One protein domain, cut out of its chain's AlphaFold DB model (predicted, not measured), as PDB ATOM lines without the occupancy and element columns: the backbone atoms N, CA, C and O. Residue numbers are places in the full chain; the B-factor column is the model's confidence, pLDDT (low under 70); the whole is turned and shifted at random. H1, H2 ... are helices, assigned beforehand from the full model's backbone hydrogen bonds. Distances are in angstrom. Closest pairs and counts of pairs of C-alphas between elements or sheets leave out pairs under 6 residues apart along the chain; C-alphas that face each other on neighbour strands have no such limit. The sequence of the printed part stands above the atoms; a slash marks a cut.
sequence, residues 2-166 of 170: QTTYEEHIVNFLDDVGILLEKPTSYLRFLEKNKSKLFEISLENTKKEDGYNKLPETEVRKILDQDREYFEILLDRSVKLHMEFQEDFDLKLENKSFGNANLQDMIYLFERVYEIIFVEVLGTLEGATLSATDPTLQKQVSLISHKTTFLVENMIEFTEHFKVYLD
ATOM      1  N   GLN A   2     -56.495 -66.857 -37.307       39.91
ATOM      2  CA  GLN A   2     -55.326 -66.467 -36.491       39.91
ATOM      3  C   GLN A   2     -55.697 -66.022 -35.060       39.91
ATOM      4  O   GLN A   2     -55.101 -66.487 -34.096       39.91
ATOM      5  N   THR A   3     -56.776 -65.246 -34.918       47.59
ATOM      6  CA  THR A   3     -57.303 -64.750 -33.633       47.59
ATOM      7  C   THR A   3     -57.739 -65.849 -32.667       47.59
ATOM      8  O   THR A   3     -57.530 -65.725 -31.473       47.59
ATOM      9  N   THR A   4     -58.306 -66.945 -33.172       56.78
ATOM     10  CA  THR A   4     -58.739 -68.081 -32.342       56.78
ATOM     11  C   THR A   4     -57.542 -68.887 -31.833       56.78
ATOM     12  O   THR A   4     -57.620 -69.510 -30.788       56.78
ATOM     13  N   TYR A   5     -56.415 -68.882 -32.549       54.50
ATOM     14  CA  TYR A   5     -55.254 -69.696 -32.190       54.50
ATOM     15  C   TYR A   5     -54.310 -68.990 -31.215       54.50
ATOM     16  O   TYR A   5     -53.804 -69.616 -30.291       54.50
ATOM     17  N   GLU A   6     -54.128 -67.677 -31.371       53.53
ATOM     18  CA  GLU A   6     -53.479 -66.848 -30.348       53.53
ATOM     19  C   GLU A   6     -54.238 -66.947 -29.021       53.53
ATOM     20  O   GLU A   6     -53.623 -67.132 -27.981       53.53
ATOM     21  N   GLU A   7     -55.571 -66.944 -29.068       62.38
ATOM     22  CA  GLU A   7     -56.427 -67.145 -27.895       62.38
ATOM     23  C   GLU A   7     -56.252 -68.548 -27.281       62.38
ATOM     24  O   GLU A   7     -56.153 -68.675 -26.066       62.38
ATOM     25  N   HIS A   8     -56.111 -69.602 -28.096       58.44
ATOM     26  CA  HIS A   8     -55.799 -70.951 -27.602       58.44
ATOM     27  C   HIS A   8     -54.396 -71.061 -26.986       58.44
ATOM     28  O   HIS A   8     -54.256 -71.720 -25.962       58.44
ATOM     29  N   ILE A   9     -53.370 -70.430 -27.573       57.81
ATOM     30  CA  ILE A   9     -52.012 -70.394 -27.001       57.81
ATOM     31  C   ILE A   9     -52.006 -69.599 -25.693       57.81
ATOM     32  O   ILE A   9     -51.375 -70.024 -24.734       57.81
ATOM     33  N   VAL A  10     -52.711 -68.468 -25.633       63.41
ATOM     34  CA  VAL A  10     -52.810 -67.653 -24.415       63.41
ATOM     35  C   VAL A  10     -53.525 -68.424 -23.306       63.41
ATOM     36  O   VAL A  10     -52.969 -68.549 -22.221       63.41
ATOM     37  N   ASN A  11     -54.682 -69.032 -23.590       62.59
ATOM     38  CA  ASN A  11     -55.399 -69.861 -22.612       62.59
ATOM     39  C   ASN A  11     -54.548 -71.056 -22.146       62.59
ATOM     40  O   ASN A  11     -54.531 -71.390 -20.967       62.59
ATOM     41  N   PHE A  12     -53.790 -71.664 -23.065       65.81
ATOM     42  CA  PHE A  12     -52.819 -72.711 -22.753       65.81
ATOM     43  C   PHE A  12     -51.736 -72.232 -21.772       65.81
ATOM     44  O   PHE A  12     -51.438 -72.924 -20.800       65.81
ATOM     45  N   LEU A  13     -51.141 -71.062 -22.020       62.41
ATOM     46  CA  LEU A  13     -50.101 -70.506 -21.157       62.41
ATOM     47  C   LEU A  13     -50.659 -70.130 -19.780       62.41
ATOM     48  O   LEU A  13     -49.987 -70.379 -18.783       62.41
ATOM     49  N   ASP A  14     -51.892 -69.628 -19.709       66.38
ATOM     50  CA  ASP A  14     -52.571 -69.338 -18.443       66.38
ATOM     51  C   ASP A  14     -52.811 -70.614 -17.616       66.38
ATOM     52  O   ASP A  14     -52.461 -70.659 -16.430       66.38
ATOM     53  N   ASP A  15     -53.333 -71.682 -18.233       65.44
ATOM     54  CA  ASP A  15     -53.569 -72.964 -17.559       65.44
ATOM     55  C   ASP A  15     -52.253 -73.602 -17.083       65.44
ATOM     56  O   ASP A  15     -52.141 -74.030 -15.928       65.44
ATOM     57  N   VAL A  16     -51.217 -73.604 -17.929       65.19
ATOM     58  CA  VAL A  16     -49.875 -74.073 -17.549       65.19
ATOM     59  C   VAL A  16     -49.276 -73.206 -16.447       65.19
ATOM     60  O   VAL A  16     -48.681 -73.744 -15.517       65.19
ATOM     61  N   GLY A  17     -49.471 -71.889 -16.485       65.38
ATOM     62  CA  GLY A  17     -49.049 -70.977 -15.426       65.38
ATOM     63  C   GLY A  17     -49.614 -71.392 -14.073       65.38
ATOM     64  O   GLY A  17     -48.853 -71.669 -13.141       65.38
ATOM     65  N   ILE A  18     -50.939 -71.533 -13.974       66.06
ATOM     66  CA  ILE A  18     -51.618 -71.959 -12.738       66.06
ATOM     67  C   ILE A  18     -51.092 -73.318 -12.257       66.06
ATOM     68  O   ILE A  18     -50.892 -73.533 -11.054       66.06
ATOM     69  N   LEU A  19     -50.877 -74.250 -13.187       66.00
ATOM     70  CA  LEU A  19     -50.370 -75.582 -12.881       66.00
ATOM     71  C   LEU A  19     -48.900 -75.583 -12.463       66.00
ATOM     72  O   LEU A  19     -48.532 -76.447 -11.678       66.00
ATOM     73  N   LEU A  20     -48.077 -74.633 -12.910       67.25
ATOM     74  CA  LEU A  20     -46.668 -74.509 -12.519       67.25
ATOM     75  C   LEU A  20     -46.458 -73.678 -11.253       67.25
ATOM     76  O   LEU A  20     -45.456 -73.866 -10.555       67.25
ATOM     77  N   GLU A  21     -47.398 -72.806 -10.899       68.12
ATOM     78  CA  GLU A  21     -47.353 -72.039  -9.653       68.12
ATOM     79  C   GLU A  21     -47.341 -72.931  -8.420       68.12
ATOM     80  O   GLU A  21     -46.520 -72.748  -7.511       68.12
ATOM     81  N   LYS A  22     -48.255 -73.907  -8.388       67.06
ATOM     82  CA  LYS A  22     -48.446 -74.762  -7.213       67.06
ATOM     83  C   LYS A  22     -47.202 -75.619  -6.943       67.06
ATOM     84  O   LYS A  22     -46.708 -75.575  -5.814       67.06
ATOM     85  N   PRO A  23     -46.626 -76.319  -7.935       70.38
ATOM     86  CA  PRO A  23     -45.408 -77.088  -7.741       70.38
ATOM     87  C   PRO A  23     -44.194 -76.226  -7.418       70.38
ATOM     88  O   PRO A  23     -43.445 -76.577  -6.515       70.38
ATOM     89  N   THR A  24     -44.014 -75.067  -8.063       71.81
ATOM     90  CA  THR A  24     -42.869 -74.178  -7.780       71.81
ATOM     91  C   THR A  24     -42.888 -73.676  -6.341       71.81
ATOM     92  O   THR A  24     -41.877 -73.708  -5.635       71.81
ATOM     93  N   SER A  25     -44.060 -73.235  -5.876       70.69
ATOM     94  CA  SER A  25     -44.260 -72.794  -4.493       70.69
ATOM     95  C   SER A  25     -43.963 -73.915  -3.495       70.69
ATOM     96  O   SER A  25     -43.383 -73.667  -2.437       70.69
ATOM     97  N   TYR A  26     -44.303 -75.153  -3.852       75.75
ATOM     98  CA  TYR A  26     -43.996 -76.332  -3.055       75.75
ATOM     99  C   TYR A  26     -42.511 -76.717  -3.074       75.75
ATOM    100  O   TYR A  26     -41.951 -76.965  -2.009       75.75
ATOM    101  N   LEU A  27     -41.832 -76.706  -4.224       80.69
ATOM    102  CA  LEU A  27     -40.391 -76.981  -4.296       80.69
ATOM    103  C   LEU A  27     -39.607 -75.995  -3.416       80.69
ATOM    104  O   LEU A  27     -38.748 -76.401  -2.639       80.69
ATOM    105  N   ARG A  28     -39.996 -74.713  -3.421       82.25
ATOM    106  CA  ARG A  28     -39.459 -73.694  -2.499       82.25
ATOM    107  C   ARG A  28     -39.793 -73.969  -1.031       82.25
ATOM    108  O   ARG A  28     -39.042 -73.589  -0.133       82.25
ATOM    109  N   PHE A  29     -40.941 -74.579  -0.745       80.75
ATOM    110  CA  PHE A  29     -41.281 -75.018   0.609       80.75
ATOM    111  C   PHE A  29     -40.406 -76.198   1.055       80.75
ATOM    112  O   PHE A  29     -39.911 -76.176   2.184       80.75
ATOM    113  N   LEU A  30     -40.177 -77.189   0.187       81.31
ATOM    114  CA  LEU A  30     -39.256 -78.297   0.449       81.31
ATOM    115  C   LEU A  30     -37.835 -77.782   0.669       81.31
ATOM    116  O   LEU A  30     -37.196 -78.156   1.649       81.31
ATOM    117  N   GLU A  31     -37.388 -76.844  -0.163       85.31
ATOM    118  CA  GLU A  31     -36.094 -76.174  -0.034       85.31
ATOM    119  C   GLU A  31     -35.928 -75.505   1.341       85.31
ATOM    120  O   GLU A  31     -34.896 -75.643   1.999       85.31
ATOM    121  N   LYS A  32     -36.979 -74.849   1.843       85.06
ATOM    122  CA  LYS A  32     -36.988 -74.242   3.184       85.06
ATOM    123  C   LYS A  32     -37.022 -75.258   4.328       85.06
ATOM    124  O   LYS A  32     -36.703 -74.894   5.458       85.06
ATOM    125  N   ASN A  33     -37.432 -76.500   4.072       83.56
ATOM    126  CA  ASN A  33     -37.588 -77.541   5.090       83.56
ATOM    127  C   ASN A  33     -36.635 -78.737   4.894       83.56
ATOM    128  O   ASN A  33     -36.830 -79.749   5.567       83.56
ATOM    129  N   LYS A  34     -35.584 -78.626   4.059       84.69
ATOM    130  CA  LYS A  34     -34.628 -79.719   3.759       84.69
ATOM    131  C   LYS A  34     -34.138 -80.454   5.011       84.69
ATOM    132  O   LYS A  34     -34.178 -81.678   5.057       84.69
ATOM    133  N   SER A  35     -33.758 -79.725   6.064       85.44
ATOM    134  CA  SER A  35     -33.278 -80.334   7.315       85.44
ATOM    135  C   SER A  35     -34.315 -81.236   7.989       85.44
ATOM    136  O   SER A  35     -33.953 -82.296   8.485       85.44
ATOM    137  N   LYS A  36     -35.600 -80.859   7.965       85.31
ATOM    138  CA  LYS A  36     -36.680 -81.686   8.528       85.31
ATOM    139  C   LYS A  36     -36.961 -82.912   7.664       85.31
ATOM    140  O   LYS A  36     -37.268 -83.969   8.194       85.31
ATOM    141  N   LEU A  37     -36.857 -82.779   6.339       84.75
ATOM    142  CA  LEU A  37     -37.008 -83.913   5.419       84.75
ATOM    143  C   LEU A  37     -35.916 -84.960   5.669       84.75
ATOM    144  O   LEU A  37     -36.210 -86.150   5.704       84.75
ATOM    145  N   PHE A  38     -34.686 -84.514   5.935       87.75
ATOM    146  CA  PHE A  38     -33.601 -85.406   6.331       87.75
ATOM    147  C   PHE A  38     -33.869 -86.106   7.672       87.75
ATOM    148  O   PHE A  38     -33.602 -87.297   7.802       87.75
ATOM    149  N   GLU A  39     -34.414 -85.396   8.665       86.56
ATOM    150  CA  GLU A  39     -34.809 -86.005   9.945       86.56
ATOM    151  C   GLU A  39     -35.867 -87.102   9.748       86.56
ATOM    152  O   GLU A  39     -35.719 -88.190  10.298       86.56
ATOM    153  N   ILE A  40     -36.875 -86.855   8.903       85.44
ATOM    154  CA  ILE A  40     -37.908 -87.843   8.551       85.44
ATOM    155  C   ILE A  40     -37.289 -89.067   7.864       85.44
ATOM    156  O   ILE A  40     -37.574 -90.199   8.256       85.44
ATOM    157  N   SER A  41     -36.421 -88.846   6.872       85.25
ATOM    158  CA  SER A  41     -35.702 -89.915   6.166       85.25
ATOM    159  C   SER A  41     -34.915 -90.791   7.148       85.25
ATOM    160  O   SER A  41     -35.098 -92.006   7.196       85.25
ATOM    161  N   LEU A  42     -34.137 -90.164   8.040       86.00
ATOM    162  CA  LEU A  42     -33.366 -90.851   9.075       86.00
ATOM    163  C   LEU A  42     -34.246 -91.688  10.014       86.00
ATOM    164  O   LEU A  42     -33.877 -92.808  10.379       86.00
ATOM    165  N   GLU A  43     -35.388 -91.150  10.440       86.19
ATOM    166  CA  GLU A  43     -36.348 -91.874  11.275       86.19
ATOM    167  C   GLU A  43     -36.945 -93.085  10.557       86.19
ATOM    168  O   GLU A  43     -37.117 -94.132  11.186       86.19
ATOM    169  N   ASN A  44     -37.234 -92.973   9.260       83.88
ATOM    170  CA  ASN A  44     -37.755 -94.076   8.459       83.88
ATOM    171  C   ASN A  44     -36.701 -95.166   8.231       83.88
ATOM    172  O   ASN A  44     -36.978 -96.332   8.507       83.88
ATOM    173  N   THR A  45     -35.466 -94.813   7.869       83.00
ATOM    174  CA  THR A  45     -34.374 -95.788   7.693       83.00
ATOM    175  C   THR A  45     -34.088 -96.573   8.973       83.00
ATOM    176  O   THR A  45     -33.889 -97.786   8.943       83.00
ATOM    177  N   LYS A  46     -34.127 -95.920  10.141       81.06
ATOM    178  CA  LYS A  46     -33.921 -96.594  11.435       81.06
ATOM    179  C   LYS A  46     -34.968 -97.668  11.755       81.06
ATOM    180  O   LYS A  46     -34.702 -98.502  12.619       81.06
ATOM    181  N   LYS A  47     -36.143 -97.659  11.112       80.88
ATOM    182  CA  LYS A  47     -37.185 -98.684  11.307       80.88
ATOM    183  C   LYS A  47     -36.858-100.004  10.598       80.88
ATOM    184  O   LYS A  47     -37.520-100.998  10.873       80.88
ATOM    185  N   GLU A  48     -35.859-100.035   9.717       76.56
ATOM    186  CA  GLU A  48     -35.471-101.227   8.964       76.56
ATOM    187  C   GLU A  48     -34.715-102.259   9.819       76.56
ATOM    188  O   GLU A  48     -33.840-101.928  10.636       76.56
ATOM    189  N   ASP A  49     -35.017-103.537   9.579       63.59
ATOM    190  CA  ASP A  49     -34.318-104.671  10.177       63.59
ATOM    191  C   ASP A  49     -32.873-104.746   9.662       63.59
ATOM    192  O   ASP A  49     -32.579-105.281   8.599       63.59
ATOM    193  N   GLY A  50     -31.949-104.198  10.451       69.25
ATOM    194  CA  GLY A  50     -30.526-104.109  10.114       69.25
ATOM    195  C   GLY A  50     -29.921-102.777  10.541       69.25
ATOM    196  O   GLY A  50     -28.851-102.761  11.148       69.25
ATOM    197  N   TYR A  51     -30.655-101.682  10.333       74.44
ATOM    198  CA  TYR A  51     -30.224-100.325  10.682       74.44
ATOM    199  C   TYR A  51     -30.593 -99.932  12.113       74.44
ATOM    200  O   TYR A  51     -29.873 -99.157  12.739       74.44
ATOM    201  N   ASN A  52     -31.646-100.529  12.683       71.50
ATOM    202  CA  ASN A  52     -32.035-100.340  14.088       71.50
ATOM    203  C   ASN A  52     -30.936-100.715  15.108       71.50
ATOM    204  O   ASN A  52     -30.975-100.275  16.257       71.50
ATOM    205  N   LYS A  53     -29.957-101.530  14.695       78.19
ATOM    206  CA  LYS A  53     -28.804-101.960  15.503       78.19
ATOM    207  C   LYS A  53     -27.561-101.096  15.291       78.19
ATOM    208  O   LYS A  53     -26.609-101.236  16.058       78.19
ATOM    209  N   LEU A  54     -27.548-100.241  14.268       80.38
ATOM    210  CA  LEU A  54     -26.421 -99.365  13.969       80.38
ATOM    211  C   LEU A  54     -26.504 -98.077  14.806       80.38
ATOM    212  O   LEU A  54     -27.599 -97.562  15.053       80.38
ATOM    213  N   PRO A  55     -25.364 -97.508  15.233       83.81
ATOM    214  CA  PRO A  55     -25.334 -96.166  15.795       83.81
ATOM    215  C   PRO A  55     -25.901 -95.148  14.800       83.81
ATOM    216  O   PRO A  55     -25.611 -95.205  13.606       83.81
ATOM    217  N   GLU A  56     -26.637 -94.149  15.289       81.69
ATOM    218  CA  GLU A  56     -27.225 -93.101  14.440       81.69
ATOM    219  C   GLU A  56     -26.196 -92.413  13.528       81.69
ATOM    220  O   GLU A  56     -26.503 -92.064  12.393       81.69
ATOM    221  N   THR A  57     -24.961 -92.249  14.000       85.88
ATOM    222  CA  THR A  57     -23.863 -91.663  13.223       85.88
ATOM    223  C   THR A  57     -23.475 -92.483  11.996       85.88
ATOM    224  O   THR A  57     -22.977 -91.912  11.031       85.88
ATOM    225  N   GLU A  58     -23.664 -93.803  12.018       82.69
ATOM    226  CA  GLU A  58     -23.389 -94.673  10.869       82.69
ATOM    227  C   GLU A  58     -24.547 -94.654   9.871       82.69
ATOM    228  O   GLU A  58     -24.303 -94.519   8.677       82.69
ATOM    229  N   VAL A  59     -25.794 -94.661  10.354       81.62
ATOM    230  CA  VAL A  59     -26.988 -94.503   9.501       81.62
ATOM    231  C   VAL A  59     -26.970 -93.150   8.782       81.62
ATOM    232  O   VAL A  59     -27.219 -93.083   7.584       81.62
ATOM    233  N   ARG A  60     -26.583 -92.073   9.483       85.19
ATOM    234  CA  ARG A  60     -26.407 -90.739   8.883       85.19
ATOM    235  C   ARG A  60     -25.391 -90.744   7.739       85.19
ATOM    236  O   ARG A  60     -25.698 -90.220   6.681       85.19
ATOM    237  N   LYS A  61     -24.231 -91.391   7.917       83.81
ATOM    238  CA  LYS A  61     -23.207 -91.487   6.861       83.81
ATOM    239  C   LYS A  61     -23.704 -92.205   5.608       83.81
ATOM    240  O   LYS A  61     -23.240 -91.888   4.520       83.81
ATOM    241  N   ILE A  62     -24.593 -93.184   5.768       78.44
ATOM    242  CA  ILE A  62     -25.188 -93.917   4.645       78.44
ATOM    243  C   ILE A  62     -26.161 -93.001   3.888       78.44
ATOM    244  O   ILE A  62     -26.089 -92.916   2.669       78.44
ATOM    245  N   LEU A  63     -26.987 -92.242   4.613       82.69
ATOM    246  CA  LEU A  63     -27.958 -91.312   4.027       82.69
ATOM    247  C   LEU A  63     -27.342 -90.026   3.460       82.69
ATOM    248  O   LEU A  63     -27.981 -89.351   2.658       82.69
ATOM    249  N   ASP A  64     -26.123 -89.659   3.861       84.75
ATOM    250  CA  ASP A  64     -25.472 -88.428   3.396       84.75
ATOM    251  C   ASP A  64     -25.231 -88.430   1.872       84.75
ATOM    252  O   ASP A  64     -25.295 -87.370   1.252       84.75
ATOM    253  N   GLN A  65     -25.016 -89.601   1.253       76.06
ATOM    254  CA  GLN A  65     -24.866 -89.713  -0.206       76.06
ATOM    255  C   GLN A  65     -26.188 -89.464  -0.945       76.06
ATOM    256  O   GLN A  65     -26.223 -88.679  -1.893       76.06
ATOM    257  N   ASP A  66     -27.284 -90.067  -0.482       81.25
ATOM    258  CA  ASP A  66     -28.614 -89.849  -1.067       81.25
ATOM    259  C   ASP A  66     -29.101 -88.418  -0.827       81.25
ATOM    260  O   ASP A  66     -29.736 -87.804  -1.682       81.25
ATOM    261  N   ARG A  67     -28.737 -87.839   0.321       86.19
ATOM    262  CA  ARG A  67     -29.023 -86.442   0.637       86.19
ATOM    263  C   ARG A  67     -28.369 -85.488  -0.355       86.19
ATOM    264  O   ARG A  67     -29.045 -84.582  -0.830       86.19
ATOM    265  N   GLU A  68     -27.080 -85.651  -0.639       88.31
ATOM    266  CA  GLU A  68     -26.373 -84.774  -1.579       88.31
ATOM    267  C   GLU A  68     -27.050 -84.794  -2.956       88.31
ATOM    268  O   GLU A  68     -27.320 -83.741  -3.535       88.31
ATOM    269  N   TYR A  69     -27.401 -85.985  -3.446       88.31
ATOM    270  CA  TYR A  69     -28.065 -86.125  -4.738       88.31
ATOM    271  C   TYR A  69     -29.487 -85.540  -4.743       88.31
ATOM    272  O   TYR A  69     -29.842 -84.801  -5.666       88.31
ATOM    273  N   PHE A  70     -30.275 -85.773  -3.688       89.75
ATOM    274  CA  PHE A  70     -31.588 -85.147  -3.519       89.75
ATOM    275  C   PHE A  70     -31.507 -83.617  -3.524       89.75
ATOM    276  O   PHE A  70     -32.303 -82.961  -4.197       89.75
ATOM    277  N   GLU A  71     -30.550 -83.033  -2.799       89.81
ATOM    278  CA  GLU A  71     -30.392 -81.579  -2.734       89.81
ATOM    279  C   GLU A  71     -30.038 -80.989  -4.112       89.81
ATOM    280  O   GLU A  71     -30.619 -79.971  -4.496       89.81
ATOM    281  N   ILE A  72     -29.178 -81.660  -4.892       90.94
ATOM    282  CA  ILE A  72     -28.853 -81.271  -6.277       90.94
ATOM    283  C   ILE A  72     -30.099 -81.307  -7.170       90.94
ATOM    284  O   ILE A  72     -30.341 -80.368  -7.935       90.94
ATOM    285  N   LEU A  73     -30.888 -82.383  -7.092       90.56
ATOM    286  CA  LEU A  73     -32.107 -82.516  -7.886       90.56
ATOM    287  C   LEU A  73     -33.146 -81.462  -7.502       90.56
ATOM    288  O   LEU A  73     -33.727 -80.847  -8.390       90.56
ATOM    289  N   LEU A  74     -33.332 -81.195  -6.206       90.12
ATOM    290  CA  LEU A  74     -34.252 -80.169  -5.720       90.12
ATOM    291  C   LEU A  74     -33.883 -78.780  -6.254       90.12
ATOM    292  O   LEU A  74     -34.742 -78.080  -6.792       90.12
ATOM    293  N   ASP A  75     -32.610 -78.396  -6.155       89.81
ATOM    294  CA  ASP A  75     -32.142 -77.089  -6.622       89.81
ATOM    295  C   ASP A  75     -32.282 -76.962  -8.149       89.81
ATOM    296  O   ASP A  75     -32.730 -75.929  -8.662       89.81
ATOM    297  N   ARG A  76     -31.973 -78.036  -8.890       91.19
ATOM    298  CA  ARG A  76     -32.193 -78.111 -10.341       91.19
ATOM    299  C   ARG A  76     -33.673 -77.956 -10.691       91.19
ATOM    300  O   ARG A  76     -33.992 -77.170 -11.580       91.19
ATOM    301  N   SER A  77     -34.570 -78.660 -10.004       88.50
ATOM    302  CA  SER A  77     -36.009 -78.608 -10.276       88.50
ATOM    303  C   SER A  77     -36.601 -77.233  -9.981       88.50
ATOM    304  O   SER A  77     -37.356 -76.718 -10.808       88.50
ATOM    305  N   VAL A  78     -36.210 -76.591  -8.870       85.88
ATOM    306  CA  VAL A  78     -36.596 -75.200  -8.569       85.88
ATOM    307  C   VAL A  78     -36.153 -74.275  -9.699       85.88
ATOM    308  O   VAL A  78     -36.957 -73.496 -10.205       85.88
ATOM    309  N   LYS A  79     -34.887 -74.372 -10.120       88.50
ATOM    310  CA  LYS A  79     -34.337 -73.524 -11.180       88.50
ATOM    311  C   LYS A  79     -35.084 -73.698 -12.502       88.50
ATOM    312  O   LYS A  79     -35.476 -72.704 -13.101       88.50
ATOM    313  N   LEU A  80     -35.317 -74.936 -12.934       86.56
ATOM    314  CA  LEU A  80     -36.007 -75.213 -14.195       86.56
ATOM    315  C   LEU A  80     -37.450 -74.709 -14.202       86.56
ATOM    316  O   LEU A  80     -37.904 -74.185 -15.213       86.56
ATOM    317  N   HIS A  81     -38.151 -74.808 -13.072       83.12
ATOM    318  CA  HIS A  81     -39.493 -74.242 -12.935       83.12
ATOM    319  C   HIS A  81     -39.497 -72.724 -13.100       83.12
ATOM    320  O   HIS A  81     -40.364 -72.180 -13.781       83.12
ATOM    321  N   MET A  82     -38.517 -72.052 -12.497       81.44
ATOM    322  CA  MET A  82     -38.362 -70.604 -12.605       81.44
ATOM    323  C   MET A  82     -38.034 -70.169 -14.034       81.44
ATOM    324  O   MET A  82     -38.691 -69.274 -14.555       81.44
ATOM    325  N   GLU A  83     -37.070 -70.828 -14.681       84.12
ATOM    326  CA  GLU A  83     -36.696 -70.537 -16.072       84.12
ATOM    327  C   GLU A  83     -37.881 -70.753 -17.021       84.12
ATOM    328  O   GLU A  83     -38.167 -69.899 -17.857       84.12
ATOM    329  N   PHE A  84     -38.632 -71.844 -16.842       79.88
ATOM    330  CA  PHE A  84     -39.824 -72.113 -17.641       79.88
ATOM    331  C   PHE A  84     -40.893 -71.024 -17.456       79.88
ATOM    332  O   PHE A  84     -41.492 -70.583 -18.430       79.88
ATOM    333  N   GLN A  85     -41.126 -70.549 -16.228       76.06
ATOM    334  CA  GLN A  85     -42.066 -69.450 -15.972       76.06
ATOM    335  C   GLN A  85     -41.637 -68.143 -16.647       76.06
ATOM    336  O   GLN A  85     -42.469 -67.466 -17.250       76.06
ATOM    337  N   GLU A  86     -40.351 -67.800 -16.559       79.75
ATOM    338  CA  GLU A  86     -39.790 -66.590 -17.166       79.75
ATOM    339  C   GLU A  86     -39.867 -66.631 -18.696       79.75
ATOM    340  O   GLU A  86     -40.283 -65.655 -19.320       79.75
ATOM    341  N   ASP A  87     -39.529 -67.772 -19.299       74.88
ATOM    342  CA  ASP A  87     -39.538 -67.977 -20.750       74.88
ATOM    343  C   ASP A  87     -40.921 -67.785 -21.393       74.88
ATOM    344  O   ASP A  87     -41.011 -67.523 -22.597       74.88
ATOM    345  N   PHE A  88     -41.988 -67.914 -20.604       70.12
ATOM    346  CA  PHE A  88     -43.373 -67.782 -21.048       70.12
ATOM    347  C   PHE A  88     -44.107 -66.574 -20.437       70.12
ATOM    348  O   PHE A  88     -45.318 -66.468 -20.607       70.12
ATOM    349  N   ASP A  89     -43.392 -65.662 -19.759       67.69
ATOM    350  CA  ASP A  89     -43.944 -64.487 -19.046       67.69
ATOM    351  C   ASP A  89     -45.155 -64.833 -18.151       67.69
ATOM    352  O   ASP A  89     -46.133 -64.088 -18.046       67.69
ATOM    353  N   LEU A  90     -45.107 -66.003 -17.501       64.69
ATOM    354  CA  LEU A  90     -46.194 -66.486 -16.652       64.69
ATOM    355  C   LEU A  90     -46.209 -65.685 -15.348       64.69
ATOM    356  O   LEU A  90     -45.338 -65.834 -14.487       64.69
ATOM    357  N   LYS A  91     -47.214 -64.821 -15.179       54.88
ATOM    358  CA  LYS A  91     -47.388 -64.036 -13.952       54.88
ATOM    359  C   LYS A  91     -48.146 -64.837 -12.915       54.88
ATOM    360  O   LYS A  91     -49.333 -65.096 -13.075       54.88
ATOM    361  N   LEU A  92     -47.469 -65.155 -11.818       52.22
ATOM    362  CA  LEU A  92     -48.063 -65.906 -10.724       52.22
ATOM    363  C   LEU A  92     -48.239 -65.039  -9.484       52.22
ATOM    364  O   LEU A  92     -47.302 -64.398  -9.002       52.22
ATOM    365  N   GLU A  93     -49.457 -65.033  -8.953       45.75
ATOM    366  CA  GLU A  93     -49.740 -64.458  -7.646       45.75
ATOM    367  C   GLU A  93     -49.306 -65.463  -6.584       45.75
ATOM    368  O   GLU A  93     -49.883 -66.532  -6.500       45.75
ATOM    369  N   ASN A  94     -48.328 -65.140  -5.733       42.28
ATOM    370  CA  ASN A  94     -47.930 -66.029  -4.633       42.28
ATOM    371  C   ASN A  94     -49.133 -66.377  -3.732       42.28
ATOM    372  O   ASN A  94     -49.475 -65.613  -2.823       42.28
ATOM    373  N   LYS A  95     -49.739 -67.552  -3.920       44.81
ATOM    374  CA  LYS A  95     -50.731 -68.092  -2.987       44.81
ATOM    375  C   LYS A  95     -50.042 -68.944  -1.932       44.81
ATOM    376  O   LYS A  95     -49.317 -69.890  -2.234       44.81
ATOM    377  N   SER A  96     -50.271 -68.620  -0.658       43.91
ATOM    378  CA  SER A  96     -49.778 -69.454   0.436       43.91
ATOM    379  C   SER A  96     -50.544 -70.774   0.463       43.91
ATOM    380  O   SER A  96     -51.769 -70.772   0.611       43.91
ATOM    381  N   PHE A  97     -49.836 -71.895   0.398       49.16
ATOM    382  CA  PHE A  97     -50.434 -73.187   0.706       49.16
ATOM    383  C   PHE A  97     -50.623 -73.336   2.219       49.16
ATOM    384  O   PHE A  97     -49.680 -73.180   2.995       49.16
ATOM    385  N   GLY A  98     -51.850 -73.650   2.633       45.56
ATOM    386  CA  GLY A  98     -52.140 -74.170   3.966       45.56
ATOM    387  C   GLY A  98     -52.037 -75.695   3.974       45.56
ATOM    388  O   GLY A  98     -52.513 -76.327   3.039       45.56
ATOM    389  N   ASN A  99     -51.411 -76.256   5.018       48.84
ATOM    390  CA  ASN A  99     -51.397 -77.674   5.429       48.84
ATOM    391  C   ASN A  99     -51.567 -78.731   4.316       48.84
ATOM    392  O   ASN A  99     -52.403 -79.625   4.440       48.84
ATOM    393  N   ALA A 100     -50.772 -78.669   3.248       50.88
ATOM    394  CA  ALA A 100     -50.706 -79.770   2.295       50.88
ATOM    395  C   ALA A 100     -49.982 -80.960   2.951       50.88
ATOM    396  O   ALA A 100     -48.915 -80.785   3.546       50.88
ATOM    397  N   ASN A 101     -50.582 -82.153   2.898       55.91
ATOM    398  CA  ASN A 101     -49.949 -83.378   3.387       55.91
ATOM    399  C   ASN A 101     -49.038 -83.967   2.291       55.91
ATOM    400  O   ASN A 101     -49.261 -83.748   1.104       55.91
ATOM    401  N   LEU A 102     -47.993 -84.695   2.684       56.09
ATOM    402  CA  LEU A 102     -46.967 -85.222   1.776       56.09
ATOM    403  C   LEU A 102     -47.524 -86.100   0.631       56.09
ATOM    404  O   LEU A 102     -47.010 -86.053  -0.485       56.09
ATOM    405  N   GLN A 103     -48.587 -86.863   0.891       56.06
ATOM    406  CA  GLN A 103     -49.231 -87.771  -0.065       56.06
ATOM    407  C   GLN A 103     -50.050 -87.029  -1.123       56.06
ATOM    408  O   GLN A 103     -49.930 -87.334  -2.310       56.06
ATOM    409  N   ASP A 104     -50.812 -86.009  -0.722       56.22
ATOM    410  CA  ASP A 104     -51.539 -85.137  -1.651       56.22
ATOM    411  C   ASP A 104     -50.566 -84.452  -2.622       56.22
ATOM    412  O   ASP A 104     -50.915 -84.171  -3.764       56.22
ATOM    413  N   MET A 105     -49.329 -84.208  -2.175       59.38
ATOM    414  CA  MET A 105     -48.291 -83.506  -2.930       59.38
ATOM    415  C   MET A 105     -47.570 -84.407  -3.939       59.38
ATOM    416  O   MET A 105     -47.345 -83.968  -5.064       59.38
ATOM    417  N   ILE A 106     -47.298 -85.671  -3.600       60.00
ATOM    418  CA  ILE A 106     -46.827 -86.676  -4.573       60.00
ATOM    419  C   ILE A 106     -47.878 -86.878  -5.673       60.00
ATOM    420  O   ILE A 106     -47.548 -86.855  -6.858       60.00
ATOM    421  N   TYR A 107     -49.153 -86.986  -5.287       63.47
ATOM    422  CA  TYR A 107     -50.264 -87.107  -6.230       63.47
ATOM    423  C   TYR A 107     -50.400 -85.874  -7.134       63.47
ATOM    424  O   TYR A 107     -50.648 -86.004  -8.332       63.47
ATOM    425  N   LEU A 108     -50.219 -84.668  -6.579       61.09
ATOM    426  CA  LEU A 108     -50.295 -83.426  -7.349       61.09
ATOM    427  C   LEU A 108     -49.198 -83.360  -8.412       61.09
ATOM    428  O   LEU A 108     -49.479 -82.928  -9.523       61.09
ATOM    429  N   PHE A 109     -47.986 -83.816  -8.089       63.06
ATOM    430  CA  PHE A 109     -46.894 -83.898  -9.053       63.06
ATOM    431  C   PHE A 109     -47.247 -84.890 -10.164       63.06
ATOM    432  O   PHE A 109     -47.382 -84.490 -11.313       63.06
ATOM    433  N   GLU A 110     -47.523 -86.152  -9.845       63.50
ATOM    434  CA  GLU A 110     -47.818 -87.165 -10.870       63.50
ATOM    435  C   GLU A 110     -48.975 -86.758 -11.800       63.50
ATOM    436  O   GLU A 110     -48.880 -86.892 -13.019       63.50
ATOM    437  N   ARG A 111     -50.051 -86.185 -11.247       62.00
ATOM    438  CA  ARG A 111     -51.263 -85.882 -12.021       62.00
ATOM    439  C   ARG A 111     -51.199 -84.585 -12.802       62.00
ATOM    440  O   ARG A 111     -51.703 -84.544 -13.920       62.00
ATOM    441  N   VAL A 112     -50.606 -83.527 -12.251       62.34
ATOM    442  CA  VAL A 112     -50.485 -82.252 -12.975       62.34
ATOM    443  C   VAL A 112     -49.598 -82.425 -14.205       62.34
ATOM    444  O   VAL A 112     -49.897 -81.850 -15.248       62.34
ATOM    445  N   TYR A 113     -48.566 -83.269 -14.133       64.94
ATOM    446  CA  TYR A 113     -47.652 -83.466 -15.258       64.94
ATOM    447  C   TYR A 113     -48.154 -84.454 -16.296       64.94
ATOM    448  O   TYR A 113     -47.882 -84.243 -17.470       64.94
ATOM    449  N   GLU A 114     -48.942 -85.462 -15.917       63.03
ATOM    450  CA  GLU A 114     -49.706 -86.249 -16.892       63.03
ATOM    451  C   GLU A 114     -50.672 -85.360 -17.682       63.03
ATOM    452  O   GLU A 114     -50.759 -85.484 -18.901       63.03
ATOM    453  N   ILE A 115     -51.362 -84.436 -17.001       61.84
ATOM    454  CA  ILE A 115     -52.289 -83.490 -17.638       61.84
ATOM    455  C   ILE A 115     -51.526 -82.538 -18.563       61.84
ATOM    456  O   ILE A 115     -51.889 -82.412 -19.730       61.84
ATOM    457  N   ILE A 116     -50.432 -81.932 -18.082       62.94
ATOM    458  CA  ILE A 116     -49.572 -81.084 -18.915       62.94
ATOM    459  C   ILE A 116     -49.050 -81.895 -20.103       62.94
ATOM    460  O   ILE A 116     -49.175 -81.454 -21.228       62.94
ATOM    461  N   PHE A 117     -48.514 -83.095 -19.918       65.38
ATOM    462  CA  PHE A 117     -47.941 -83.862 -21.022       65.38
ATOM    463  C   PHE A 117     -48.996 -84.278 -22.059       65.38
ATOM    464  O   PHE A 117     -48.820 -84.029 -23.249       65.38
ATOM    465  N   VAL A 118     -50.106 -84.883 -21.626       62.81
ATOM    466  CA  VAL A 118     -51.108 -85.479 -22.523       62.81
ATOM    467  C   VAL A 118     -51.980 -84.421 -23.192       62.81
ATOM    468  O   VAL A 118     -52.171 -84.472 -24.408       62.81
ATOM    469  N   GLU A 119     -52.506 -83.458 -22.433       59.50
ATOM    470  CA  GLU A 119     -53.424 -82.464 -22.995       59.50
ATOM    471  C   GLU A 119     -52.680 -81.386 -23.789       59.50
ATOM    472  O   GLU A 119     -53.159 -80.967 -24.846       59.50
ATOM    473  N   VAL A 120     -51.478 -80.983 -23.355       61.31
ATOM    474  CA  VAL A 120     -50.704 -79.943 -24.052       61.31
ATOM    475  C   VAL A 120     -50.074 -80.476 -25.325       61.31
ATOM    476  O   VAL A 120     -50.258 -79.863 -26.378       61.31
ATOM    477  N   LEU A 121     -49.344 -81.597 -25.274       63.97
ATOM    478  CA  LEU A 121     -48.699 -82.120 -26.483       63.97
ATOM    479  C   LEU A 121     -49.745 -82.563 -27.502       63.97
ATOM    480  O   LEU A 121     -49.627 -82.196 -28.667       63.97
ATOM    481  N   GLY A 122     -50.819 -83.231 -27.067       62.97
ATOM    482  CA  GLY A 122     -51.905 -83.633 -27.963       62.97
ATOM    483  C   GLY A 122     -52.570 -82.443 -28.669       62.97
ATOM    484  O   GLY A 122     -52.814 -82.494 -29.878       62.97
ATOM    485  N   THR A 123     -52.815 -81.343 -27.948       65.12
ATOM    486  CA  THR A 123     -53.413 -80.123 -28.523       65.12
ATOM    487  C   THR A 123     -52.453 -79.412 -29.482       65.12
ATOM    488  O   THR A 123     -52.849 -79.016 -30.582       65.12
ATOM    489  N   LEU A 124     -51.179 -79.283 -29.101       64.94
ATOM    490  CA  LEU A 124     -50.140 -78.651 -29.916       64.94
ATOM    491  C   LEU A 124     -49.825 -79.449 -31.193       64.94
ATOM    492  O   LEU A 124     -49.658 -78.861 -32.266       64.94
ATOM    493  N   GLU A 125     -49.774 -80.776 -31.114       65.06
ATOM    494  CA  GLU A 125     -49.568 -81.662 -32.265       65.06
ATOM    495  C   GLU A 125     -50.746 -81.597 -33.238       65.06
ATOM    496  O   GLU A 125     -50.545 -81.394 -34.439       65.06
ATOM    497  N   GLY A 126     -51.980 -81.686 -32.727       63.62
ATOM    498  CA  GLY A 126     -53.190 -81.562 -33.541       63.62
ATOM    499  C   GLY A 126     -53.250 -80.231 -34.292       63.62
ATOM    500  O   GLY A 126     -53.603 -80.186 -35.473       63.62
ATOM    501  N   ALA A 127     -52.820 -79.152 -33.643       61.41
ATOM    502  CA  ALA A 127     -52.736 -77.847 -34.271       61.41
ATOM    503  C   ALA A 127     -51.599 -77.727 -35.302       61.41
ATOM    504  O   ALA A 127     -51.813 -77.189 -36.391       61.41
ATOM    505  N   THR A 128     -50.416 -78.273 -35.012       62.78
ATOM    506  CA  THR A 128     -49.268 -78.300 -35.939       62.78
ATOM    507  C   THR A 128     -49.616 -79.007 -37.245       62.78
ATOM    508  O   THR A 128     -49.288 -78.512 -38.323       62.78
ATOM    509  N   LEU A 129     -50.344 -80.124 -37.167       61.97
ATOM    510  CA  LEU A 129     -50.818 -80.879 -38.334       61.97
ATOM    511  C   LEU A 129     -51.779 -80.073 -39.225       61.97
ATOM    512  O   LEU A 129     -51.910 -80.369 -40.412       61.97
ATOM    513  N   SER A 130     -52.428 -79.046 -38.671       60.84
ATOM    514  CA  SER A 130     -53.332 -78.146 -39.397       60.84
ATOM    515  C   SER A 130     -52.670 -76.854 -39.901       60.84
ATOM    516  O   SER A 130     -53.295 -76.098 -40.647       60.84
ATOM    517  N   ALA A 131     -51.408 -76.596 -39.533       63.69
ATOM    518  CA  ALA A 131     -50.697 -75.355 -39.832       63.69
ATOM    519  C   ALA A 131     -49.745 -75.465 -41.038       63.69
ATOM    520  O   ALA A 131     -48.936 -76.389 -41.137       63.69
ATOM    521  N   THR A 132     -49.767 -74.458 -41.919       69.19
ATOM    522  CA  THR A 132     -48.854 -74.333 -43.077       69.19
ATOM    523  C   THR A 132     -47.711 -73.322 -42.875       69.19
ATOM    524  O   THR A 132     -46.880 -73.171 -43.769       69.19
ATOM    525  N   ASP A 133     -47.640 -72.644 -41.722       72.69
ATOM    526  CA  ASP A 133     -46.624 -71.622 -41.413       72.69
ATOM    527  C   ASP A 133     -45.377 -72.228 -40.718       72.69
ATOM    528  O   ASP A 133     -45.486 -72.735 -39.596       72.69
ATOM    529  N   PRO A 134     -44.170 -72.139 -41.319       75.00
ATOM    530  CA  PRO A 134     -42.928 -72.655 -40.732       75.00
ATOM    531  C   PRO A 134     -42.499 -71.976 -39.422       75.00
ATOM    532  O   PRO A 134     -41.797 -72.579 -38.610       75.00
ATOM    533  N   THR A 135     -42.867 -70.712 -39.217       72.38
ATOM    534  CA  THR A 135     -42.555 -69.959 -37.991       72.38
ATOM    535  C   THR A 135     -43.367 -70.506 -36.829       72.38
ATOM    536  O   THR A 135     -42.828 -70.743 -35.746       72.38
ATOM    537  N   LEU A 136     -44.643 -70.790 -37.090       67.12
ATOM    538  CA  LEU A 136     -45.553 -71.370 -36.115       67.12
ATOM    539  C   LEU A 136     -45.113 -72.782 -35.714       67.12
ATOM    540  O   LEU A 136     -45.042 -73.095 -34.528       67.12
ATOM    541  N   GLN A 137     -44.723 -73.611 -36.688       68.81
ATOM    542  CA  GLN A 137     -44.200 -74.957 -36.426       68.81
ATOM    543  C   GLN A 137     -42.959 -74.933 -35.517       68.81
ATOM    544  O   GLN A 137     -42.830 -75.764 -34.618       68.81
ATOM    545  N   LYS A 138     -42.064 -73.950 -35.693       73.00
ATOM    546  CA  LYS A 138     -40.893 -73.775 -34.816       73.00
ATOM    547  C   LYS A 138     -41.272 -73.376 -33.391       73.00
ATOM    548  O   LYS A 138     -40.670 -73.889 -32.453       73.00
ATOM    549  N   GLN A 139     -42.243 -72.479 -33.217       67.31
ATOM    550  CA  GLN A 139     -42.692 -72.052 -31.888       67.31
ATOM    551  C   GLN A 139     -43.344 -73.201 -31.118       67.31
ATOM    552  O   GLN A 139     -42.992 -73.438 -29.965       67.31
ATOM    553  N   VAL A 140     -44.220 -73.967 -31.773       70.00
ATOM    554  CA  VAL A 140     -44.845 -75.145 -31.160       70.00
ATOM    555  C   VAL A 140     -43.799 -76.200 -30.791       70.00
ATOM    556  O   VAL A 140     -43.828 -76.731 -29.684       70.00
ATOM    557  N   SER A 141     -42.828 -76.454 -31.673       74.12
ATOM    558  CA  SER A 141     -41.729 -77.383 -31.387       74.12
ATOM    559  C   SER A 141     -40.885 -76.943 -30.184       74.12
ATOM    560  O   SER A 141     -40.516 -77.783 -29.364       74.12
ATOM    561  N   LEU A 142     -40.612 -75.641 -30.037       74.31
ATOM    562  CA  LEU A 142     -39.876 -75.107 -28.890       74.31
ATOM    563  C   LEU A 142     -40.654 -75.286 -27.580       74.31
ATOM    564  O   LEU A 142     -40.075 -75.739 -26.593       74.31
ATOM    565  N   ILE A 143     -41.951 -74.955 -27.581       74.38
ATOM    566  CA  ILE A 143     -42.839 -75.133 -26.422       74.38
ATOM    567  C   ILE A 143     -42.880 -76.608 -26.025       74.38
ATOM    568  O   ILE A 143     -42.608 -76.941 -24.877       74.38
ATOM    569  N   SER A 144     -43.137 -77.493 -26.991       74.50
ATOM    570  CA  SER A 144     -43.167 -78.942 -26.786       74.50
ATOM    571  C   SER A 144     -41.870 -79.453 -26.155       74.50
ATOM    572  O   SER A 144     -41.917 -80.135 -25.135       74.50
ATOM    573  N   HIS A 145     -40.708 -79.061 -26.688       80.81
ATOM    574  CA  HIS A 145     -39.418 -79.506 -26.161       80.81
ATOM    575  C   HIS A 145     -39.171 -79.047 -24.719       80.81
ATOM    576  O   HIS A 145     -38.755 -79.851 -23.884       80.81
ATOM    577  N   LYS A 146     -39.446 -77.773 -24.406       78.94
ATOM    578  CA  LYS A 146     -39.287 -77.251 -23.041       78.94
ATOM    579  C   LYS A 146     -40.231 -77.947 -22.063       78.94
ATOM    580  O   LYS A 146     -39.812 -78.276 -20.956       78.94
ATOM    581  N   THR A 147     -41.476 -78.194 -22.472       77.25
ATOM    582  CA  THR A 147     -42.465 -78.893 -21.642       77.25
ATOM    583  C   THR A 147     -42.025 -80.327 -21.364       77.25
ATOM    584  O   THR A 147     -42.048 -80.749 -20.211       77.25
ATOM    585  N   THR A 148     -41.546 -81.055 -22.377       79.38
ATOM    586  CA  THR A 148     -41.009 -82.412 -22.197       79.38
ATOM    587  C   THR A 148     -39.841 -82.426 -21.215       79.38
ATOM    588  O   THR A 148     -39.851 -83.216 -20.276       79.38
ATOM    589  N   PHE A 149     -38.875 -81.517 -21.369       84.06
ATOM    590  CA  PHE A 149     -37.715 -81.451 -20.479       84.06
ATOM    591  C   PHE A 149     -38.099 -81.161 -19.019       84.06
ATOM    592  O   PHE A 149     -37.538 -81.749 -18.092       84.06
ATOM    593  N   LEU A 150     -39.079 -80.277 -18.809       81.25
ATOM    594  CA  LEU A 150     -39.622 -79.990 -17.484       81.25
ATOM    595  C   LEU A 150     -40.268 -81.236 -16.866       81.25
ATOM    596  O   LEU A 150     -39.989 -81.557 -15.714       81.25
ATOM    597  N   VAL A 151     -41.096 -81.953 -17.631       79.12
ATOM    598  CA  VAL A 151     -41.771 -83.177 -17.173       79.12
ATOM    599  C   VAL A 151     -40.758 -84.271 -16.829       79.12
ATOM    600  O   VAL A 151     -40.851 -84.862 -15.756       79.12
ATOM    601  N   GLU A 152     -39.754 -84.506 -17.677       83.69
ATOM    602  CA  GLU A 152     -38.707 -85.508 -17.436       83.69
ATOM    603  C   GLU A 152     -37.929 -85.232 -16.144       83.69
ATOM    604  O   GLU A 152     -37.758 -86.130 -15.319       83.69
ATOM    605  N   ASN A 153     -37.509 -83.979 -15.919       86.12
ATOM    606  CA  ASN A 153     -36.829 -83.613 -14.675       86.12
ATOM    607  C   ASN A 153     -37.714 -83.830 -13.439       86.12
ATOM    608  O   ASN A 153     -37.206 -84.146 -12.365       86.12
ATOM    609  N   MET A 154     -39.024 -83.660 -13.580       79.38
ATOM    610  CA  MET A 154     -39.965 -83.789 -12.472       79.38
ATOM    611  C   MET A 154     -40.300 -85.231 -12.139       79.38
ATOM    612  O   MET A 154     -40.471 -85.544 -10.961       79.38
ATOM    613  N   ILE A 155     -40.340 -86.109 -13.140       81.31
ATOM    614  CA  ILE A 155     -40.397 -87.556 -12.929       81.31
ATOM    615  C   ILE A 155     -39.150 -87.991 -12.153       81.31
ATOM    616  O   ILE A 155     -39.287 -88.549 -11.067       81.31
ATOM    617  N   GLU A 156     -37.956 -87.624 -12.635       86.12
ATOM    618  CA  GLU A 156     -36.677 -87.932 -11.978       86.12
ATOM    619  C   GLU A 156     -36.650 -87.435 -10.520       86.12
ATOM    620  O   GLU A 156     -36.318 -88.185  -9.598       86.12
ATOM    621  N   PHE A 157     -37.053 -86.182 -10.287       86.81
ATOM    622  CA  PHE A 157     -37.134 -85.617  -8.943       86.81
ATOM    623  C   PHE A 157     -38.129 -86.370  -8.056       86.81
ATOM    624  O   PHE A 157     -37.806 -86.686  -6.915       86.81
ATOM    625  N   THR A 158     -39.332 -86.664  -8.556       80.56
ATOM    626  CA  THR A 158     -40.394 -87.317  -7.772       80.56
ATOM    627  C   THR A 158     -40.014 -88.748  -7.403       80.56
ATOM    628  O   THR A 158     -40.229 -89.163  -6.263       80.56
ATOM    629  N   GLU A 159     -39.420 -89.495  -8.335       83.69
ATOM    630  CA  GLU A 159     -38.898 -90.841  -8.087       83.69
ATOM    631  C   GLU A 159     -37.828 -90.821  -6.996       83.69
ATOM    632  O   GLU A 159     -37.910 -91.586  -6.032       83.69
ATOM    633  N   HIS A 160     -36.863 -89.903  -7.092       86.44
ATOM    634  CA  HIS A 160     -35.801 -89.816  -6.100       86.44
ATOM    635  C   HIS A 160     -36.295 -89.281  -4.748       86.44
ATOM    636  O   HIS A 160     -35.873 -89.761  -3.700       86.44
ATOM    637  N   PHE A 161     -37.238 -88.338  -4.743       85.94
ATOM    638  CA  PHE A 161     -37.851 -87.806  -3.527       85.94
ATOM    639  C   PHE A 161     -38.585 -88.884  -2.723       85.94
ATOM    640  O   PHE A 161     -38.466 -88.907  -1.497       85.94
ATOM    641  N   LYS A 162     -39.309 -89.791  -3.396       81.12
ATOM    642  CA  LYS A 162     -39.961 -90.938  -2.746       81.12
ATOM    643  C   LYS A 162     -38.943 -91.824  -2.043       81.12
ATOM    644  O   LYS A 162     -39.092 -92.069  -0.854       81.12
ATOM    645  N   VAL A 163     -37.887 -92.222  -2.756       81.56
ATOM    646  CA  VAL A 163     -36.801 -93.042  -2.198       81.56
ATOM    647  C   VAL A 163     -36.104 -92.325  -1.044       81.56
ATOM    648  O   VAL A 163     -35.802 -92.943  -0.031       81.56
ATOM    649  N   TYR A 164     -35.880 -91.016  -1.160       85.31
ATOM    650  CA  TYR A 164     -35.230 -90.230  -0.119       85.31
ATOM    651  C   TYR A 164     -36.070 -90.141   1.163       85.31
ATOM    652  O   TYR A 164     -35.535 -90.290   2.261       85.31
ATOM    653  N   LEU A 165     -37.380 -89.899   1.051       81.94
ATOM    654  CA  LEU A 165     -38.263 -89.784   2.217       81.94
ATOM    655  C   LEU A 165     -38.657 -91.123   2.823       81.94
ATOM    656  O   LEU A 165     -38.789 -91.229   4.045       81.94
ATOM    657  N   ASP A 166     -38.873 -92.116   1.976       77.00
ATOM    658  CA  ASP A 166     -39.192 -93.466   2.386       77.00
ATOM    659  C   ASP A 166     -38.466 -94.482   1.494       77.00
ATOM    660  O   ASP A 166     -39.020 -94.967   0.502       77.00
TER     661      ASP A 166
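This is residues 2 to 166 of the 170 residues of an uncharacterized protein of Bacillus cereus AH1272 (UniProt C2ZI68). A long, staggered bundle of four helices, H1, H3, H5 and H4, forms a rod; around it H1 meets H3, H3 meets H5, H5 meets H4 and H4 meets H1, each running opposite to the next. The short helix H2 slants across toward one end, packing on residues 59 to 71 of H3 and residues 164 to 165 of H5, while at the other end residues 130 to 135, at the turn from H4 to H5, stick out, and the link of residues 88 to 101 arches outside H1. The printed part has 165 residues with five named helices, H1 to H5 in chain order, and no named strand, an all helix class. It is loose, with a radius of gyration of the C-alphas of 19.5 A and spans of 68 by 29 by 22 A.

Find C-alpha 2 at (-55.326, -66.467, -36.491); from there H1 runs over residues 2 to 32, 44.4 A, with a kink of 26 degrees near residue 20. Next look at H2, residues 34 to 45, and then at H3, residues 56 to 87, which begins at C-alpha 56 at (-27.225, -93.101, 14.440), is 45.0 A long and has a kink of 43 degrees near residue 63. H4, residues 102 to 130, measures 42.3 A, and H5, residues 134 to 165, measures 46.5 A and ends at C-alpha 165 at (-38.263, -89.784, 2.217).

Start with H1, whose residues 17 to 31 touch H3 at a shallow tilt of 25 degrees, opposite ways; the closest C-alphas, of Leu 27 and Val 78, are 6.0 A apart. Residues 12 to 23 of H1 touch H4, closest at the C-alphas of Leu 19 and Val 112, 6.7 A. H3 touches H5 at 19 degrees, a shallow tilt, closest at the C-alphas of Leu 73 and Phe 157, 6.0 A. H4 and H5 form a hairpin, closest at the C-alphas of Thr 128 and Gln 137, 6.1 A. H2 and H3 are a hairpin too, at a steep tilt of 44 degrees, closest at the C-alphas of Leu 42 and Arg 60, 7.0 A. H2 touches residues 164 to 165 of H5, closest at the C-alphas of Ser 41 and Leu 165, 4.7 A. H1 and H5 are apart, and so are H3 and H4. Every O i to N i+4 pair is within hydrogen-bond range in H2 and H5, against 25 of 27 in H1, 26 of 28 in H3 and 24 of 25 in H4.

The two C-alphas farthest apart, of Gln 2 and Lys 53, are 68.3 A apart. The printed part has no cut, and its one long link is that from H3 to H4. Look at the B-factor column: the mean pLDDT of the printed part is 72.6, and residues 2 to 22 and 89 to 132 are among those under 70.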